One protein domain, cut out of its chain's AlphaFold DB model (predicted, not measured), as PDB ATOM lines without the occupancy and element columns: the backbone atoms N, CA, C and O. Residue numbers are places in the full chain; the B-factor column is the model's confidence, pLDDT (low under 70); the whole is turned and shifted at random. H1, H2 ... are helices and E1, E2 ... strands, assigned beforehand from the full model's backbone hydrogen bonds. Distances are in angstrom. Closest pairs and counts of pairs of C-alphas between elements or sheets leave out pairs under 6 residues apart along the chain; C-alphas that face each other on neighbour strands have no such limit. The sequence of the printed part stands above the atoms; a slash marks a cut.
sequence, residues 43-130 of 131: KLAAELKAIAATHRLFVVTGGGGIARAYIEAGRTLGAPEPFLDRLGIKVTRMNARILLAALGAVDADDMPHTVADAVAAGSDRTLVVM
ATOM      1  N   LYS A  43     109.384 -15.972 191.515       97.12
ATOM      2  CA  LYS A  43     110.623 -16.637 191.932       97.12
ATOM      3  C   LYS A  43     110.341 -17.660 193.031       97.12
ATOM      4  O   LYS A  43     110.714 -18.815 192.889       97.12
ATOM      5  N   LEU A  44     109.620 -17.261 194.077       96.44
ATOM      6  CA  LEU A  44     109.226 -18.145 195.172       96.44
ATOM      7  C   LEU A  44     108.432 -19.358 194.664       96.44
ATOM      8  O   LEU A  44     108.738 -20.486 195.031       96.44
ATOM      9  N   ALA A  45     107.455 -19.147 193.782       96.19
ATOM     10  CA  ALA A  45     106.677 -20.225 193.178       96.19
ATOM     11  C   ALA A  45     107.551 -21.213 192.385       96.19
ATOM     12  O   ALA A  45     107.307 -22.417 192.440       96.19
ATOM     13  N   ALA A  46     108.575 -20.733 191.670       97.50
ATOM     14  CA  ALA A  46     109.519 -21.595 190.960       97.50
ATOM     15  C   ALA A  46     110.345 -22.467 191.923       97.50
ATOM     16  O   ALA A  46     110.451 -23.673 191.703       97.50
ATOM     17  N   GLU A  47     110.853 -21.889 193.015       97.50
ATOM     18  CA  GLU A  47     111.593 -22.627 194.051       97.50
ATOM     19  C   GLU A  47     110.709 -23.685 194.732       97.50
ATOM     20  O   GLU A  47     111.095 -24.846 194.864       97.50
ATOM     21  N   LEU A  48     109.474 -23.323 195.102       96.69
ATOM     22  CA  LEU A  48     108.518 -24.254 195.711       96.69
ATOM     23  C   LEU A  48     108.174 -25.417 194.769       96.69
ATOM     24  O   LEU A  48     108.103 -26.561 195.213       96.69
ATOM     25  N   LYS A  49     108.011 -25.150 193.466       95.50
ATOM     26  CA  LYS A  49     107.802 -26.197 192.452       95.50
ATOM     27  C   LYS A  49     109.009 -27.123 192.320       95.50
ATOM     28  O   LYS A  49     108.819 -28.324 192.154       95.50
ATOM     29  N   ALA A  50     110.228 -26.588 192.395       95.56
ATOM     30  CA  ALA A  50     111.443 -27.394 192.339       95.56
ATOM     31  C   ALA A  50     111.548 -28.344 193.545       95.56
ATOM     32  O   ALA A  50     111.855 -29.521 193.370       95.56
ATOM     33  N   ILE A  51     111.213 -27.868 194.747       94.75
ATOM     34  CA  ILE A  51     111.175 -28.694 195.964       94.75
ATOM     35  C   ILE A  51     110.063 -29.749 195.873       94.75
ATOM     36  O   ILE A  51     110.301 -30.926 196.142       94.75
ATOM     37  N   ALA A  52     108.866 -29.353 195.431       93.25
ATOM     38  CA  ALA A  52     107.715 -30.245 195.276       93.25
ATOM     39  C   ALA A  52     107.896 -31.309 194.175       93.25
ATOM     40  O   ALA A  52     107.083 -32.224 194.055       93.25
ATOM     41  N   ALA A  53     108.945 -31.205 193.351       91.69
ATOM     42  CA  ALA A  53     109.297 -32.260 192.411       91.69
ATOM     43  C   ALA A  53     109.858 -33.496 193.127       91.69
ATOM     44  O   ALA A  53     109.703 -34.597 192.619       91.69
ATOM     45  N   THR A  54     110.501 -33.335 194.285       91.19
ATOM     46  CA  THR A  54     111.171 -34.428 195.015       91.19
ATOM     47  C   THR A  54     110.616 -34.663 196.416       91.19
ATOM     48  O   THR A  54     110.840 -35.730 196.979       91.19
ATOM     49  N   HIS A  55     109.854 -33.712 196.954       93.44
ATOM     50  CA  HIS A  55     109.240 -33.785 198.277       93.44
ATOM     51  C   HIS A  55     107.737 -33.562 198.179       93.44
ATOM     52  O   HIS A  55     107.248 -32.905 197.260       93.44
ATOM     53  N   ARG A  56     107.002 -34.061 199.170       94.06
ATOM     54  CA  ARG A  56     105.613 -33.663 199.370       94.06
ATOM     55  C   ARG A  56     105.583 -32.416 200.248       94.06
ATOM     56  O   ARG A  56     105.914 -32.476 201.430       94.06
ATOM     57  N   LEU A  57     105.221 -31.285 199.660       95.94
ATOM     58  CA  LEU A  57     105.392 -29.965 200.246       95.94
ATOM     59  C   LEU A  57     104.057 -29.355 200.679       95.94
ATOM     60  O   LEU A  57     103.137 -29.196 199.879       95.94
ATOM     61  N   PHE A  58     103.986 -28.937 201.938       97.06
ATOM     62  CA  PHE A  58     102.890 -28.149 202.491       97.06
ATOM     63  C   PHE A  58     103.393 -26.748 202.813       97.06
ATOM     64  O   PHE A  58     104.404 -26.590 203.490       97.06
ATOM     65  N   VAL A  59     102.689 -25.725 202.354       97.06
ATOM     66  CA  VAL A  59     103.061 -24.325 202.538       97.06
ATOM     67  C   VAL A  59     101.950 -23.613 203.291       97.06
ATOM     68  O   VAL A  59     100.809 -23.593 202.842       97.06
ATOM     69  N   VAL A  60     102.280 -23.001 204.424       97.31
ATOM     70  CA  VAL A  60     101.345 -22.214 205.234       97.31
ATOM     71  C   VAL A  60     101.774 -20.756 205.185       97.31
ATOM     72  O   VAL A  60     102.893 -20.434 205.574       97.31
ATOM     73  N   THR A  61     100.915 -19.859 204.710       96.69
ATOM     74  CA  THR A  61     101.238 -18.429 204.617       96.69
ATOM     75  C   THR A  61     100.700 -17.651 205.813       96.69
ATOM     76  O   THR A  61      99.520 -17.735 206.133       96.69
ATOM     77  N   GLY A  62     101.535 -16.829 206.440       97.12
ATOM     78  CA  GLY A  62     101.119 -15.893 207.484       97.12
ATOM     79  C   GLY A  62     100.461 -14.619 206.932       97.12
ATOM     80  O   GLY A  62     100.506 -14.339 205.737       97.12
ATOM     81  N   GLY A  63      99.899 -13.791 207.821       96.50
ATOM     82  CA  GLY A  63      99.168 -12.565 207.456       96.50
ATOM     83  C   GLY A  63     100.016 -11.282 207.366       96.50
ATOM     84  O   GLY A  63      99.629 -10.314 206.712       96.50
ATOM     85  N   GLY A  64     101.197 -11.265 207.992       95.69
ATOM     86  CA  GLY A  64     102.192 -10.200 207.826       95.69
ATOM     87  C   GLY A  64     101.774  -8.813 208.332       95.69
ATOM     88  O   GLY A  64     101.019  -8.667 209.293       95.69
ATOM     89  N   GLY A  65     102.335  -7.767 207.715       95.44
ATOM     90  CA  GLY A  65     102.003  -6.370 208.030       95.44
ATOM     91  C   GLY A  65     100.541  -6.021 207.745       95.44
ATOM     92  O   GLY A  65      99.916  -5.343 208.553       95.44
ATOM     93  N   ILE A  66      99.980  -6.560 206.659       94.06
ATOM     94  CA  ILE A  66      98.587  -6.316 206.261       94.06
ATOM     95  C   ILE A  66      97.627  -6.832 207.339       94.06
ATOM     96  O   ILE A  66      96.753  -6.090 207.774       94.06
ATOM     97  N   ALA A  67      97.816  -8.058 207.843       96.62
ATOM     98  CA  ALA A  67      96.944  -8.597 208.888       96.62
ATOM     99  C   ALA A  67      96.974  -7.731 210.147       96.62
ATOM    100  O   ALA A  67      95.920  -7.385 210.673       96.62
ATOM    101  N   ARG A  68      98.171  -7.318 210.581       97.12
ATOM    102  CA  ARG A  68      98.338  -6.418 211.729       97.12
ATOM    103  C   ARG A  68      97.617  -5.089 211.508       97.12
ATOM    104  O   ARG A  68      96.882  -4.670 212.388       97.12
ATOM    105  N   ALA A  69      97.741  -4.478 210.330       96.31
ATOM    106  CA  ALA A  69      97.048  -3.227 210.019       96.31
ATOM    107  C   ALA A  69      95.516  -3.355 210.122       96.31
ATOM    108  O   ALA A  69      94.868  -2.507 210.731       96.31
ATOM    109  N   TYR A  70      94.938  -4.435 209.586       97.12
ATOM    110  CA  TYR A  70      93.493  -4.684 209.677       97.12
ATOM    111  C   TYR A  70      93.036  -5.025 211.100       97.12
ATOM    112  O   TYR A  70      91.965  -4.583 211.515       97.12
ATOM    113  N   ILE A  71      93.837  -5.785 211.850       98.44
ATOM    114  CA  ILE A  71      93.564  -6.116 213.253       98.44
ATOM    115  C   ILE A  71      93.577  -4.847 214.112       98.44
ATOM    116  O   ILE A  71      92.624  -4.617 214.851       98.44
ATOM    117  N   GLU A  72      94.592  -3.989 213.981       98.56
ATOM    118  CA  GLU A  72      94.669  -2.739 214.750       98.56
ATOM    119  C   GLU A  72      93.541  -1.764 214.391       98.56
ATOM    120  O   GLU A  72      92.925  -1.166 215.278       98.56
ATOM    121  N   ALA A  73      93.211  -1.636 213.102       98.44
ATOM    122  CA  ALA A  73      92.074  -0.829 212.670       98.44
ATOM    123  C   ALA A  73      90.756  -1.367 213.251       98.44
ATOM    124  O   ALA A  73      89.977  -0.607 213.822       98.44
ATOM    125  N   GLY A  74      90.523  -2.681 213.174       98.44
ATOM    126  CA  GLY A  74      89.342  -3.318 213.755       98.44
ATOM    127  C   GLY A  74      89.257  -3.140 215.272       98.44
ATOM    128  O   GLY A  74      88.178  -2.856 215.794       98.44
ATOM    129  N   ARG A  75      90.387  -3.246 215.979       98.50
ATOM    130  CA  ARG A  75      90.459  -3.026 217.429       98.50
ATOM    131  C   ARG A  75      90.116  -1.585 217.793       98.50
ATOM    132  O   ARG A  75      89.331  -1.357 218.706       98.50
ATOM    133  N   THR A  76      90.639  -0.622 217.035       98.62
ATOM    134  CA  THR A  76      90.325   0.809 217.197       98.62
ATOM    135  C   THR A  76      88.831   1.089 216.996       98.62
ATOM    136  O   THR A  76      88.267   1.952 217.661       98.62
ATOM    137  N   LEU A  77      88.168   0.321 216.126       98.56
ATOM    138  CA  LEU A  77      86.723   0.391 215.889       98.56
ATOM    139  C   LEU A  77      85.881  -0.356 216.945       98.56
ATOM    140  O   LEU A  77      84.659  -0.398 216.825       98.56
ATOM    141  N   GLY A  78      86.502  -0.953 217.967       98.38
ATOM    142  CA  GLY A  78      85.807  -1.675 219.035       98.38
ATOM    143  C   GLY A  78      85.332  -3.080 218.650       98.38
ATOM    144  O   GLY A  78      84.449  -3.628 219.311       98.38
ATOM    145  N   ALA A  79      85.881  -3.680 217.590       98.50
ATOM    146  CA  ALA A  79      85.537  -5.049 217.226       98.50
ATOM    147  C   ALA A  79      86.100  -6.061 218.250       98.50
ATOM    148  O   ALA A  79      87.223  -5.891 218.730       98.50
ATOM    149  N   PRO A  80      85.359  -7.136 218.575       98.44
ATOM    150  CA  PRO A  80      85.804  -8.125 219.554       98.44
ATOM    151  C   PRO A  80      86.930  -9.008 218.989       98.44
ATOM    152  O   PRO A  80      86.941  -9.301 217.793       98.44
ATOM    153  N   GLU A  81      87.831  -9.511 219.840       98.19
ATOM    154  CA  GLU A  81      88.996 -10.318 219.414       98.19
ATOM    155  C   GLU A  81      88.648 -11.499 218.478       98.19
ATOM    156  O   GLU A  81      89.293 -11.622 217.439       98.19
ATOM    157  N   PRO A  82      87.557 -12.278 218.672       98.56
ATOM    158  CA  PRO A  82      87.180 -13.326 217.714       98.56
ATOM    159  C   PRO A  82      86.891 -12.816 216.292       98.56
ATOM    160  O   PRO A  82      86.994 -13.563 215.318       98.56
ATOM    161  N   PHE A  83      86.463 -11.559 216.146       98.31
ATOM    162  CA  PHE A  83      86.311 -10.923 214.839       98.31
ATOM    163  C   PHE A  83      87.673 -10.540 214.247       98.31
ATOM    164  O   PHE A  83      87.892 -10.759 213.054       98.31
ATOM    165  N   LEU A  84      88.591 -10.031 215.072       98.62
ATOM    166  CA  LEU A  84      89.955  -9.681 214.669       98.62
ATOM    167  C   LEU A  84      90.759 -10.915 214.238       98.62
ATOM    168  O   LEU A  84      91.409 -10.880 213.194       98.62
ATOM    169  N   ASP A  85      90.617 -12.040 214.941       98.25
ATOM    170  CA  ASP A  85      91.214 -13.323 214.551       98.25
ATOM    171  C   ASP A  85      90.746 -13.757 213.157       98.25
ATOM    172  O   ASP A  85      91.543 -14.142 212.297       98.25
ATOM    173  N   ARG A  86      89.440 -13.620 212.882       98.12
ATOM    174  CA  ARG A  86      88.875 -13.913 211.558       98.12
ATOM    175  C   ARG A  86      89.394 -12.963 210.481       98.12
ATOM    176  O   ARG A  86      89.546 -13.402 209.342       98.12
ATOM    177  N   LEU A  87      89.666 -11.696 210.798       97.94
ATOM    178  CA  LEU A  87      90.340 -10.787 209.866       97.94
ATOM    179  C   LEU A  87      91.770 -11.254 209.580       97.94
ATOM    180  O   LEU A  87      92.152 -11.335 208.414       97.94
ATOM    181  N   GLY A  88      92.521 -11.637 210.615       97.88
ATOM    182  CA  GLY A  88      93.861 -12.206 210.470       97.88
ATOM    183  C   GLY A  88      93.879 -13.411 209.528       97.88
ATOM    184  O   GLY A  88      94.629 -13.413 208.552       97.88
ATOM    185  N   ILE A  89      92.977 -14.375 209.752       97.62
ATOM    186  CA  ILE A  89      92.807 -15.573 208.910       97.62
ATOM    187  C   ILE A  89      92.382 -15.213 207.476       97.62
ATOM    188  O   ILE A  89      92.777 -15.854 206.504       97.62
ATOM    189  N   LYS A  90      91.561 -14.177 207.279       96.69
ATOM    190  CA  LYS A  90      91.210 -13.736 205.918       96.69
ATOM    191  C   LYS A  90      92.434 -13.209 205.170       96.69
ATOM    192  O   LYS A  90      92.567 -13.475 203.978       96.69
ATOM    193  N   VAL A  91      93.335 -12.505 205.856       96.50
ATOM    194  CA  VAL A  91      94.560 -11.980 205.243       96.50
ATOM    195  C   VAL A  91      95.580 -13.085 204.968       96.50
ATOM    196  O   VAL A  91      96.172 -13.090 203.891       96.50
ATOM    197  N   THR A  92      95.758 -14.054 205.871       96.75
ATOM    198  CA  THR A  92      96.610 -15.227 205.600       96.75
ATOM    199  C   THR A  92      96.121 -15.967 204.351       96.75
ATOM    200  O   THR A  92      96.895 -16.234 203.439       96.75
ATOM    201  N   ARG A  93      94.808 -16.177 204.222       95.50
ATOM    202  CA  ARG A  93      94.186 -16.792 203.039       95.50
ATOM    203  C   ARG A  93      94.327 -15.961 201.767       95.50
ATOM    204  O   ARG A  93      94.405 -16.520 200.678       95.50
ATOM    205  N   MET A  94      94.345 -14.636 201.872       94.44
ATOM    206  CA  MET A  94      94.614 -13.758 200.730       94.44
ATOM    207  C   MET A  94      96.062 -13.913 200.243       94.44
ATOM    208  O   MET A  94      96.298 -14.012 199.039       94.44
ATOM    209  N   ASN A  95      97.015 -14.022 201.173       95.19
ATOM    210  CA  ASN A  95      98.419 -14.301 200.870       95.19
ATOM    211  C   ASN A  95      98.610 -15.689 200.230       95.19
ATOM    212  O   ASN A  95      99.328 -15.818 199.238       95.19
ATOM    213  N   ALA A  96      97.919 -16.713 200.731       95.31
ATOM    214  CA  ALA A  96      97.908 -18.039 200.115       95.31
ATOM    215  C   ALA A  96      97.361 -17.995 198.679       95.31
ATOM    216  O   ALA A  96      97.961 -18.566 197.771       95.31
ATOM    217  N   ARG A  97      96.265 -17.261 198.443       94.31
ATOM    218  CA  ARG A  97      95.655 -17.129 197.110       94.31
ATOM    219  C   ARG A  97      96.564 -16.466 196.085       94.31
ATOM    220  O   ARG A  97      96.634 -16.935 194.952       94.31
ATOM    221  N   ILE A  98      97.277 -15.400 196.448       93.94
ATOM    222  CA  ILE A  98      98.196 -14.769 195.492       93.94
ATOM    223  C   ILE A  98      99.408 -15.667 195.193       93.94
ATOM    224  O   ILE A  98      99.890 -15.694 194.060       93.94
ATOM    225  N   LEU A  99      99.859 -16.466 196.169       94.88
ATOM    226  CA  LEU A  99     100.886 -17.482 195.941       94.88
ATOM    227  C   LEU A  99     100.384 -18.599 195.013       94.88
ATOM    228  O   LEU A  99     101.088 -18.978 194.081       94.88
ATOM    229  N   LEU A 100      99.157 -19.078 195.217       94.81
ATOM    230  CA  LEU A 100      98.482 -20.036 194.337       94.81
ATOM    231  C   LEU A 100      98.362 -19.512 192.897       94.81
ATOM    232  O   LEU A 100      98.668 -20.236 191.948       94.81
ATOM    233  N   ALA A 101      98.053 -18.224 192.717       94.12
ATOM    234  CA  ALA A 101      98.075 -17.586 191.403       94.12
ATOM    235  C   ALA A 101      99.475 -17.609 190.763       94.12
ATOM    236  O   ALA A 101      99.609 -17.941 189.586       94.12
ATOM    237  N   ALA A 102     100.538 -17.334 191.530       94.56
ATOM    238  CA  ALA A 102     101.918 -17.440 191.044       94.56
ATOM    239  C   ALA A 102     102.331 -18.891 190.714       94.56
ATOM    240  O   ALA A 102     103.151 -19.127 189.826       94.56
ATOM    241  N   LEU A 103     101.734 -19.869 191.397       93.88
ATOM    242  CA  LEU A 103     101.898 -21.294 191.118       93.88
ATOM    243  C   LEU A 103     101.091 -21.757 189.895       93.88
ATOM    244  O   LEU A 103     101.393 -22.823 189.354       93.88
ATOM    245  N   GLY A 104     100.145 -20.952 189.405       91.31
ATOM    246  CA  GLY A 104      99.244 -21.313 188.309       91.31
ATOM    247  C   GLY A 104      98.093 -22.230 188.735       91.31
ATOM    248  O   GLY A 104      97.557 -22.936 187.890       91.31
ATOM    249  N   ALA A 105      97.739 -22.237 190.022       85.56
ATOM    250  CA  ALA A 105      96.660 -23.032 190.611       85.56
ATOM    251  C   ALA A 105      95.558 -22.090 191.125       85.56
ATOM    252  O   ALA A 105      95.513 -21.758 192.303       85.56
ATOM    253  N   VAL A 106      94.734 -21.558 190.221       77.44
ATOM    254  CA  VAL A 106      93.795 -20.451 190.513       77.44
ATOM    255  C   VAL A 106      92.391 -20.900 190.928       77.44
ATOM    256  O   VAL A 106      91.526 -20.050 191.147       77.44
ATOM    257  N   ASP A 107      92.157 -22.200 191.067       74.12
ATOM    258  CA  ASP A 107      90.837 -22.724 191.395       74.12
ATOM    259  C   ASP A 107      90.478 -22.446 192.863       74.12
ATOM    260  O   ASP A 107      91.207 -22.771 193.801       74.12
ATOM    261  N   ALA A 108      89.341 -21.776 193.071       54.91
ATOM    262  CA  ALA A 108      88.939 -21.275 194.386       54.91
ATOM    263  C   ALA A 108      88.619 -22.390 195.399       54.91
ATOM    264  O   ALA A 108      88.755 -22.146 196.602       54.91
ATOM    265  N   ASP A 109      88.243 -23.576 194.909       62.38
ATOM    266  CA  ASP A 109      87.904 -24.767 195.699       62.38
ATOM    267  C   ASP A 109      89.135 -25.601 196.100       62.38
ATOM    268  O   ASP A 109      89.025 -26.522 196.906       62.38
ATOM    269  N   ASP A 110      90.327 -25.259 195.599       70.19
ATOM    270  CA  ASP A 110      91.532 -26.068 195.795       70.19
ATOM    271  C   ASP A 110      92.332 -25.741 197.059       70.19
ATOM    272  O   ASP A 110      93.267 -26.476 197.387       70.19
ATOM    273  N   MET A 111      92.006 -24.653 197.765       90.81
ATOM    274  CA  MET A 111      92.752 -24.230 198.950       90.81
ATOM    275  C   MET A 111      92.126 -24.800 200.234       90.81
ATOM    276  O   MET A 111      91.023 -24.389 200.604       90.81
ATOM    277  N   PRO A 112      92.843 -25.658 200.981       93.50
ATOM    278  CA  PRO A 112      92.384 -26.183 202.259       93.50
ATOM    279  C   PRO A 112      92.002 -25.098 203.269       93.50
ATOM    280  O   PRO A 112      92.644 -24.046 203.368       93.50
ATOM    281  N   HIS A 113      90.983 -25.379 204.079       93.56
ATOM    282  CA  HIS A 113      90.561 -24.504 205.177       93.56
ATOM    283  C   HIS A 113      90.790 -25.107 206.558       93.56
ATOM    284  O   HIS A 113      90.782 -24.370 207.547       93.56
ATOM    285  N   THR A 114      91.040 -26.413 206.616       94.62
ATOM    286  CA  THR A 114      91.423 -27.138 207.820       94.62
ATOM    287  C   THR A 114      92.698 -27.947 207.584       94.62
ATOM    288  O   THR A 114      93.102 -28.207 206.449       94.62
ATOM    289  N   VAL A 115      93.335 -28.380 208.674       93.75
ATOM    290  CA  VAL A 115      94.486 -29.294 208.603       93.75
ATOM    291  C   VAL A 115      94.086 -30.623 207.956       93.75
ATOM    292  O   VAL A 115      94.855 -31.172 207.175       93.75
ATOM    293  N   ALA A 116      92.877 -31.119 208.239       94.94
ATOM    294  CA  ALA A 116      92.366 -32.349 207.638       94.94
ATOM    295  C   ALA A 116      92.234 -32.217 206.113       94.94
ATOM    296  O   ALA A 116      92.703 -33.093 205.391       94.94
ATOM    297  N   ASP A 117      91.697 -31.092 205.628       93.50
ATOM    298  CA  ASP A 117      91.599 -30.812 204.188       93.50
ATOM    299  C   ASP A 117      92.985 -30.739 203.542       93.50
ATOM    300  O   ASP A 117      93.181 -31.230 202.433       93.50
ATOM    301  N   ALA A 118      93.966 -30.157 204.240       93.44
ATOM    302  CA  ALA A 118      95.329 -30.078 203.735       93.44
ATOM    303  C   ALA A 118      95.928 -31.478 203.590       93.44
ATOM    304  O   ALA A 118      96.425 -31.822 202.521       93.44
ATOM    305  N   VAL A 119      95.821 -32.310 204.629       93.19
ATOM    306  CA  VAL A 119      96.279 -33.707 204.598       93.19
ATOM    307  C   VAL A 119      95.588 -34.494 203.481       93.19
ATOM    308  O   VAL A 119      96.261 -35.231 202.759       93.19
ATOM    309  N   ALA A 120      94.278 -34.308 203.293       91.94
ATOM    310  CA  ALA A 120      93.530 -34.939 202.210       91.94
ATOM    311  C   ALA A 120      94.048 -34.494 200.832       91.94
ATOM    312  O   ALA A 120      94.380 -35.346 200.012       91.94
ATOM    313  N   ALA A 121      94.236 -33.189 200.614       90.38
ATOM    314  CA  ALA A 121      94.807 -32.639 199.381       90.38
ATOM    315  C   ALA A 121      96.255 -33.100 199.121       90.38
ATOM    316  O   ALA A 121      96.702 -33.175 197.983       90.38
ATOM    317  N   GLY A 122      97.013 -33.441 200.164       89.69
ATOM    318  CA  GLY A 122      98.355 -34.022 200.036       89.69
ATOM    319  C   GLY A 122      98.359 -35.515 199.681       89.69
ATOM    320  O   GLY A 122      99.426 -36.135 199.650       89.69
ATOM    321  N   SER A 123      97.191 -36.128 199.472       87.31
ATOM    322  CA  SER A 123      97.088 -37.536 199.062       87.31
ATOM    323  C   SER A 123      97.240 -37.713 197.550       87.31
ATOM    324  O   SER A 123      97.673 -38.778 197.118       87.31
ATOM    325  N   ASP A 124      96.933 -36.680 196.760       85.06
ATOM    326  CA  ASP A 124      97.022 -36.657 195.294       85.06
ATOM    327  C   ASP A 124      97.883 -35.499 194.742       85.06
ATOM    328  O   ASP A 124      98.250 -35.516 193.565       85.06
ATOM    329  N   ARG A 125      98.277 -34.523 195.576       89.06
ATOM    330  CA  ARG A 125      99.131 -33.380 195.192       89.06
ATOM    331  C   ARG A 125     100.498 -33.435 195.872       89.06
ATOM    332  O   ARG A 125     100.620 -33.778 197.046       89.06
ATOM    333  N   THR A 126     101.538 -33.007 195.154       91.75
ATOM    334  CA  THR A 126     102.889 -32.828 195.723       91.75
ATOM    335  C   THR A 126     103.088 -31.466 196.390       91.75
ATOM    336  O   THR A 126     104.042 -31.303 197.144       91.75
ATOM    337  N   LEU A 127     102.214 -30.492 196.123       94.44
ATOM    338  CA  LEU A 127     102.269 -29.139 196.670       94.44
ATOM    339  C   LEU A 127     100.877 -28.727 197.158       94.44
ATOM    340  O   LEU A 127      99.939 -28.654 196.366       94.44
ATOM    341  N   VAL A 128     100.766 -28.398 198.441       95.19
ATOM    342  CA  VAL A 128      99.542 -27.881 199.063       95.19
ATOM    343  C   VAL A 128      99.847 -26.525 199.687       95.19
ATOM    344  O   VAL A 128     100.837 -26.387 200.401       95.19
ATOM    345  N   VAL A 129      99.006 -25.521 199.439       95.69
ATOM    346  CA  VAL A 129      99.145 -24.178 200.025       95.69
ATOM    347  C   VAL A 129      97.915 -23.867 200.867       95.69
ATOM    348  O   VAL A 129      96.795 -24.073 200.412       95.69
ATOM    349  N   MET A 130      98.114 -23.340 202.072       95.00
ATOM    350  CA  MET A 130      97.047 -22.859 202.948       95.00
ATOM    351  C   MET A 130      97.419 -21.528 203.611       95.00
ATOM    352  O   MET A 130      98.583 -21.123 203.632       95.00
TER     353      MET A 130
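AT A GLANCE: This is residues 43 to 130 of the 131 residues of the protein "AA_kinase domain-containing protein" of Euryarchaeota archaeon (UniProt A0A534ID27). A helical hairpin, H2 and H3, makes one end of an elongated model; long H3 runs on to the other end, where H1, H3 and H4 pack round two parallel strands, E1 and E2. The 88 printed residues, mostly helix, run H1, E1, H2, H3, H4, E2. The whole is only just loose, close to compact: radius of gyration of the C-alphas 14.8 A, spans 47 by 28 by 20 A.

IN THESE COORDINATES: Find C-alpha 43 at (110.623, -16.637, 191.932); there H1, residues 43 to 52, begins. Next come E1, 56 to 61, 16.7 A; H2, 64 to 76, 18.7 A; H3, 81 to 103, 33.0 A; H4, 115 to 121; and E2, 127 to 130, ending at (97.047, -22.859, 202.948).

HOW THE PARTS SIT: E1 and E2 are parallel; N 59 and O 128, 2.8 A, are within hydrogen-bond range. With H2, H3 and H4 between, they form a strand-helix-strand unit. H2 touches H3, opposite ways at 26 degrees, a shallow tilt; closest C-alphas Ala 67 and Gly 88, 5.0 A. H3 touches H1 with residues 99 to 103 alone; closest C-alphas Ala 45 and Leu 103, 5.3 A. H4 touches no helix. Every helix has each O i to N i+4 pair within range.

THE WHOLE: The printed part has no cut. The H3 to H4 link is long, 11 residues; residues 108 to 109 have pLDDT under 70.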